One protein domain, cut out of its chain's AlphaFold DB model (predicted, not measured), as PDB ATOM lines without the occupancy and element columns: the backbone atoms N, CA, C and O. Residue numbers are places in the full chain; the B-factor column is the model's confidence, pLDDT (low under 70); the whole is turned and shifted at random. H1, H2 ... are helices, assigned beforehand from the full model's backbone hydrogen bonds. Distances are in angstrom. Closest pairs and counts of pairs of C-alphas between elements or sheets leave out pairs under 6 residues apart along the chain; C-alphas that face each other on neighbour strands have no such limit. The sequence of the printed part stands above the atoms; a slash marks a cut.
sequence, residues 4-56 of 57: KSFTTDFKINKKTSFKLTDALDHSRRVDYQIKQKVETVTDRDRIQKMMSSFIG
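AT A GLANCE: This is residues 4 to 56 of the 57 residues of an uncharacterized protein of Trichococcus flocculiformis (UniProt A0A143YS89). You are looking at a wide open U: H1 and H2 lie along one arm, H3 lies at the far end of the other, and residues 26 to 43, with no named element, make the base between them and run on to H3. No helix packs on another, and the U is hollow. The printed part has 53 residues, with three named helices in the order H1, H2, H3 and no named strand; the class is all helix. It is extended, with a radius of gyration of the C-alphas of 19.1 A, and its C-alphas span 46 by 34 by 19 A, only just flat.

IN THESE COORDINATES: Find C-alpha 4 at (450.460, 320.938, 455.508), where H1 begins; it covers residues 4 to 8, 6.1 A long. Go on to C-alpha 14 at (443.550, 334.421, 441.861); from there H2 runs through residues 14 to 25, 16.4 A. Then look for H3, residues 44 to 55, 16.3 A long, which ends with C-alpha 55 at (465.240, 309.130, 431.336).

HOW THE PARTS SIT: H1 and H2 are apart, although a tight link of 5 residues joins them. H2 and H3 are apart, and so are H1 and H3. Residues 21 to 56 stand free, of which 21 to 25 belong to H2 and 44 to 55 to H3. In H1, H2 and H3 you will find every O i to N i+4 pair within hydrogen-bond range.

THE WHOLE: The two C-alphas farthest apart are those of Lys 14 and Asp 45, 46.9 A. The printed part has no cut; the link from H2 to H3, 18 residues, is long. Read the B-factor column for the model's confidence: the mean pLDDT of the printed part is 74.7, and residues 4 to 17, 28 to 31 and 56 are under 70.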
ATOM      1  N   LYS A   4     450.698 319.525 455.843       53.69
ATOM      2  CA  LYS A   4     450.460 320.938 455.508       53.69
ATOM      3  C   LYS A   4     451.090 321.373 454.183       53.69
ATOM      4  O   LYS A   4     450.624 322.349 453.602       53.69
ATOM      5  N   SER A   5     452.126 320.679 453.703       55.00
ATOM      6  CA  SER A   5     452.769 321.004 452.417       55.00
ATOM      7  C   SER A   5     451.814 320.727 451.251       55.00
ATOM      8  O   SER A   5     451.544 321.632 450.470       55.00
ATOM      9  N   PHE A   6     451.167 319.557 451.236       55.00
ATOM     10  CA  PHE A   6     450.247 319.173 450.160       55.00
ATOM     11  C   PHE A   6     449.003 320.076 450.068       55.00
ATOM     12  O   PHE A   6     448.518 320.377 448.981       55.00
ATOM     13  N   THR A   7     448.497 320.567 451.205       53.62
ATOM     14  CA  THR A   7     447.357 321.500 451.229       53.62
ATOM     15  C   THR A   7     447.743 322.942 450.889       53.62
ATOM     16  O   THR A   7     446.883 323.733 450.510       53.62
ATOM     17  N   THR A   8     449.019 323.313 451.039       56.41
ATOM     18  CA  THR A   8     449.499 324.671 450.731       56.41
ATOM     19  C   THR A   8     449.730 324.846 449.233       56.41
ATOM     20  O   THR A   8     449.389 325.898 448.690       56.41
ATOM     21  N   ASP A   9     450.186 323.794 448.554       53.53
ATOM     22  CA  ASP A   9     450.404 323.791 447.101       53.53
ATOM     23  C   ASP A   9     449.091 323.890 446.299       53.53
ATOM     24  O   ASP A   9     449.096 324.272 445.130       53.53
ATOM     25  N   PHE A  10     447.946 323.643 446.952       55.09
ATOM     26  CA  PHE A  10     446.600 323.776 446.384       55.09
ATOM     27  C   PHE A  10     445.820 325.005 446.879       55.09
ATOM     28  O   PHE A  10     444.595 325.061 446.747       55.09
ATOM     29  N   LYS A  11     446.481 326.036 447.428       61.53
ATOM     30  CA  LYS A  11     445.809 327.329 447.627       61.53
ATOM     31  C   LYS A  11     445.517 327.945 446.259       61.53
ATOM     32  O   LYS A  11     446.384 328.576 445.654       61.53
ATOM     33  N   ILE A  12     444.283 327.758 445.791       60.19
ATOM     34  CA  ILE A  12     443.707 328.431 444.624       60.19
ATOM     35  C   ILE A  12     443.782 329.940 444.892       60.19
ATOM     36  O   ILE A  12     442.943 330.527 445.571       60.19
ATOM     37  N   ASN A  13     444.865 330.562 444.442       67.88
ATOM     38  CA  ASN A  13     445.057 331.997 444.470       67.88
ATOM     39  C   ASN A  13     444.544 332.553 443.135       67.88
ATOM     40  O   ASN A  13     444.506 331.840 442.135       67.88
ATOM     41  N   LYS A  14     444.146 333.828 443.079       63.53
ATOM     42  CA  LYS A  14     443.550 334.421 441.861       63.53
ATOM     43  C   LYS A  14     444.379 334.181 440.584       63.53
ATOM     44  O   LYS A  14     443.814 334.052 439.502       63.53
ATOM     45  N   LYS A  15     445.710 334.078 440.708       64.94
ATOM     46  CA  LYS A  15     446.631 333.801 439.596       64.94
ATOM     47  C   LYS A  15     446.558 332.345 439.119       64.94
ATOM     48  O   LYS A  15     446.656 332.107 437.919       64.94
ATOM     49  N   THR A  16     446.383 331.375 440.017       67.62
ATOM     50  CA  THR A  16     446.155 329.971 439.641       67.62
ATOM     51  C   THR A  16     444.737 329.741 439.128       67.62
ATOM     52  O   THR A  16     444.581 328.954 438.204       67.62
ATOM     53  N   SER A  17     443.734 330.485 439.610       68.88
ATOM     54  CA  SER A  17     442.380 330.469 439.031       68.88
ATOM     55  C   SER A  17     442.383 330.892 437.563       68.88
ATOM     56  O   SER A  17     441.836 330.176 436.738       68.88
ATOM     57  N   PHE A  18     443.060 331.997 437.225       77.06
ATOM     58  CA  PHE A  18     443.172 332.452 435.836       77.06
ATOM     59  C   PHE A  18     443.824 331.396 434.939       77.06
ATOM     60  O   PHE A  18     443.307 331.104 433.872       77.06
ATOM     61  N   LYS A  19     444.912 330.763 435.400       77.56
ATOM     62  CA  LYS A  19     445.572 329.676 434.661       77.56
ATOM     63  C   LYS A  19     444.686 328.447 434.481       77.56
ATOM     64  O   LYS A  19     444.795 327.783 433.463       77.56
ATOM     65  N   LEU A  20     443.857 328.118 435.469       77.50
ATOM     66  CA  LEU A  20     442.921 327.001 435.369       77.50
ATOM     67  C   LEU A  20     441.796 327.313 434.385       77.50
ATOM     68  O   LEU A  20     441.476 326.464 433.568       77.50
ATOM     69  N   THR A  21     441.233 328.521 434.427       78.69
ATOM     70  CA  THR A  21     440.226 328.968 433.456       78.69
ATOM     71  C   THR A  21     440.807 329.003 432.047       78.69
ATOM     72  O   THR A  21     440.234 328.403 431.152       78.69
ATOM     73  N   ASP A  22     441.995 329.577 431.877       78.62
ATOM     74  CA  ASP A  22     442.722 329.599 430.608       78.62
ATOM     75  C   ASP A  22     443.020 328.181 430.096       78.62
ATOM     76  O   ASP A  22     442.800 327.873 428.928       78.62
ATOM     77  N   ALA A  23     443.444 327.273 430.979       77.62
ATOM     78  CA  ALA A  23     443.662 325.875 430.631       77.62
ATOM     79  C   ALA A  23     442.363 325.143 430.283       77.62
ATOM     80  O   ALA A  23     442.408 324.248 429.450       77.62
ATOM     81  N   LEU A  24     441.227 325.493 430.892       78.00
ATOM     82  CA  LEU A  24     439.919 324.918 430.566       78.00
ATOM     83  C   LEU A  24     439.387 325.455 429.232       78.00
ATOM     84  O   LEU A  24     438.909 324.666 428.422       78.00
ATOM     85  N   ASP A  25     439.540 326.753 428.975       74.88
ATOM     86  CA  ASP A  25     439.128 327.408 427.730       74.88
ATOM     87  C   ASP A  25     439.955 326.911 426.534       74.88
ATOM     88  O   ASP A  25     439.425 326.663 425.449       74.88
ATOM     89  N   HIS A  26     441.256 326.692 426.737       76.44
ATOM     90  CA  HIS A  26     442.163 326.154 425.722       76.44
ATOM     91  C   HIS A  26     442.275 324.620 425.749       76.44
ATOM     92  O   HIS A  26     442.891 324.029 424.855       76.44
ATOM     93  N   SER A  27     441.650 323.951 426.724       76.19
ATOM     94  CA  SER A  27     441.522 322.493 426.788       76.19
ATOM     95  C   SER A  27     440.533 322.045 425.718       76.19
ATOM     96  O   SER A  27     439.335 321.869 425.949       76.19
ATOM     97  N   ARG A  28     441.039 321.806 424.511       68.31
ATOM     98  CA  ARG A  28     440.261 321.110 423.490       68.31
ATOM     99  C   ARG A  28     440.079 319.663 423.935       68.31
ATOM    100  O   ARG A  28     441.061 318.961 424.169       68.31
ATOM    101  N   ARG A  29     438.828 319.197 424.004       68.06
ATOM    102  CA  ARG A  29     438.552 317.755 423.987       68.06
ATOM    103  C   ARG A  29     439.039 317.249 422.636       68.06
ATOM    104  O   ARG A  29     438.426 317.524 421.610       68.06
ATOM    105  N   VAL A  30     440.205 316.618 422.630       67.88
ATOM    106  CA  VAL A  30     440.747 315.976 421.439       67.88
ATOM    107  C   VAL A  30     440.282 314.535 421.490       67.88
ATOM    108  O   VAL A  30     440.751 313.765 422.329       67.88
ATOM    109  N   ASP A  31     439.374 314.170 420.588       68.75
ATOM    110  CA  ASP A  31     439.064 312.768 420.330       68.75
ATOM    111  C   ASP A  31     440.284 312.140 419.643       68.75
ATOM    112  O   ASP A  31     440.444 312.160 418.421       68.75
ATOM    113  N   TYR A  32     441.226 311.670 420.461       75.44
ATOM    114  CA  TYR A  32     442.474 311.100 419.984       75.44
ATOM    115  C   TYR A  32     442.232 309.685 419.462       75.44
ATOM    116  O   TYR A  32     442.071 308.732 420.223       75.44
ATOM    117  N   GLN A  33     442.233 309.545 418.138       76.31
ATOM    118  CA  GLN A  33     442.288 308.245 417.486       76.31
ATOM    119  C   GLN A  33     443.750 307.820 417.335       76.31
ATOM    120  O   GLN A  33     444.527 308.462 416.625       76.31
ATOM    121  N   ILE A  34     444.127 306.723 417.995       80.00
ATOM    122  CA  ILE A  34     445.454 306.117 417.860       80.00
ATOM    123  C   ILE A  34     445.585 305.568 416.429       80.00
ATOM    124  O   ILE A  34     445.068 304.501 416.114       80.00
ATOM    125  N   LYS A  35     446.263 306.311 415.543       81.56
ATOM    126  CA  LYS A  35     446.489 305.908 414.138       81.56
ATOM    127  C   LYS A  35     447.618 304.886 413.968       81.56
ATOM    128  O   LYS A  35     447.747 304.289 412.904       81.56
ATOM    129  N   GLN A  36     448.447 304.703 414.994       80.25
ATOM    130  CA  GLN A  36     449.607 303.817 414.964       80.25
ATOM    131  C   GLN A  36     449.333 302.534 415.746       80.25
ATOM    132  O   GLN A  36     448.831 302.571 416.865       80.25
ATOM    133  N   LYS A  37     449.735 301.390 415.189       78.06
ATOM    134  CA  LYS A  37     449.697 300.114 415.904       78.06
ATOM    135  C   LYS A  37     450.598 300.185 417.142       78.06
ATOM    136  O   LYS A  37     451.800 300.411 417.018       78.06
ATOM    137  N   VAL A  38     450.008 299.989 418.319       80.81
ATOM    138  CA  VAL A  38     450.735 299.889 419.590       80.81
ATOM    139  C   VAL A  38     450.965 298.422 419.941       80.81
ATOM    140  O   VAL A  38     450.086 297.584 419.743       80.81
ATOM    141  N   GLU A  39     452.156 298.111 420.445       81.44
ATOM    142  CA  GLU A  39     452.486 296.791 420.983       81.44
ATOM    143  C   GLU A  39     452.382 296.826 422.506       81.44
ATOM    144  O   GLU A  39     452.942 297.711 423.155       81.44
ATOM    145  N   THR A  40     451.685 295.853 423.091       82.06
ATOM    146  CA  THR A  40     451.701 295.649 424.541       82.06
ATOM    147  C   THR A  40     453.001 294.952 424.918       82.06
ATOM    148  O   THR A  40     453.244 293.817 424.512       82.06
ATOM    149  N   VAL A  41     453.844 295.628 425.695       84.31
ATOM    150  CA  VAL A  41     455.100 295.063 426.194       84.31
ATOM    151  C   VAL A  41     454.917 294.662 427.652       84.31
ATOM    152  O   VAL A  41     454.685 295.515 428.503       84.31
ATOM    153  N   THR A  42     455.032 293.367 427.938       85.00
ATOM    154  CA  THR A  42     455.005 292.813 429.306       85.00
ATOM    155  C   THR A  42     456.382 292.374 429.796       85.00
ATOM    156  O   THR A  42     456.546 292.056 430.971       85.00
ATOM    157  N   ASP A  43     457.365 292.333 428.898       91.19
ATOM    158  CA  ASP A  43     458.720 291.901 429.211       91.19
ATOM    159  C   ASP A  43     459.497 292.979 429.981       91.19
ATOM    160  O   ASP A  43     459.539 294.150 429.589       91.19
ATOM    161  N   ARG A  44     460.133 292.564 431.078       86.19
ATOM    162  CA  ARG A  44     460.804 293.457 432.026       86.19
ATOM    163  C   ARG A  44     462.030 294.124 431.411       86.19
ATOM    164  O   ARG A  44     462.228 295.322 431.617       86.19
ATOM    165  N   ASP A  45     462.805 293.384 430.626       87.94
ATOM    166  CA  ASP A  45     464.037 293.892 430.018       87.94
ATOM    167  C   ASP A  45     463.720 294.943 428.951       87.94
ATOM    168  O   ASP A  45     464.340 296.011 428.884       87.94
ATOM    169  N   ARG A  46     462.677 294.690 428.154       85.62
ATOM    170  CA  ARG A  46     462.192 295.639 427.148       85.62
ATOM    171  C   ARG A  46     461.635 296.918 427.781       85.62
ATOM    172  O   ARG A  46     461.922 298.000 427.269       85.62
ATOM    173  N   ILE A  47     460.931 296.825 428.913       86.94
ATOM    174  CA  ILE A  47     460.492 297.997 429.693       86.94
ATOM    175  C   ILE A  47     461.703 298.787 430.200       86.94
ATOM    176  O   ILE A  47     461.767 300.000 430.009       86.94
ATOM    177  N   GLN A  48     462.695 298.122 430.794       86.69
ATOM    178  CA  GLN A  48     463.877 298.790 431.341       86.69
ATOM    179  C   GLN A  48     464.669 299.542 430.262       86.69
ATOM    180  O   GLN A  48     465.120 300.663 430.502       86.69
ATOM    181  N   LYS A  49     464.774 298.977 429.054       88.19
ATOM    182  CA  LYS A  49     465.413 299.617 427.895       88.19
ATOM    183  C   LYS A  49     464.641 300.834 427.370       88.19
ATOM    184  O   LYS A  49     465.250 301.817 426.956       88.19
ATOM    185  N   MET A  50     463.307 300.791 427.380       85.06
ATOM    186  CA  MET A  50     462.484 301.956 427.027       85.06
ATOM    187  C   MET A  50     462.641 303.072 428.063       85.06
ATOM    188  O   MET A  50     462.834 304.232 427.703       85.06
ATOM    189  N   MET A  51     462.621 302.712 429.346       87.12
ATOM    190  CA  MET A  51     462.767 303.660 430.448       87.12
ATOM    191  C   MET A  51     464.149 304.318 430.466       87.12
ATOM    192  O   MET A  51     464.240 305.525 430.679       87.12
ATOM    193  N   SER A  52     465.221 303.569 430.190       86.50
ATOM    194  CA  SER A  52     466.569 304.140 430.104       86.50
ATOM    195  C   SER A  52     466.716 305.109 428.930       86.50
ATOM    196  O   SER A  52     467.320 306.164 429.095       86.50
ATOM    197  N   SER A  53     466.107 304.812 427.780       84.81
ATOM    198  CA  SER A  53     466.081 305.727 426.632       84.81
ATOM    199  C   SER A  53     465.259 306.995 426.882       84.81
ATOM    200  O   SER A  53     465.502 308.004 426.226       84.81
ATOM    201  N   PHE A  54     464.266 306.942 427.773       84.94
ATOM    202  CA  PHE A  54     463.407 308.082 428.101       84.94
ATOM    203  C   PHE A  54     464.017 308.994 429.175       84.94
ATOM    204  O   PHE A  54     463.897 310.213 429.090       84.94
ATOM    205  N   ILE A  55     464.670 308.409 430.184       84.75
ATOM    206  CA  ILE A  55     465.240 309.130 431.336       84.75
ATOM    207  C   ILE A  55     466.695 309.555 431.079       84.75
ATOM    208  O   ILE A  55     467.186 310.482 431.718       84.75
ATOM    209  N   GLY A  56     467.392 308.902 430.146       67.69
ATOM    210  CA  GLY A  56     468.770 309.223 429.793       67.69
ATOM    211  C   GLY A  56     468.887 310.500 428.962       67.69
ATOM    212  O   GLY A  56     468.912 310.436 427.733       67.69
TER     213      GLY A  56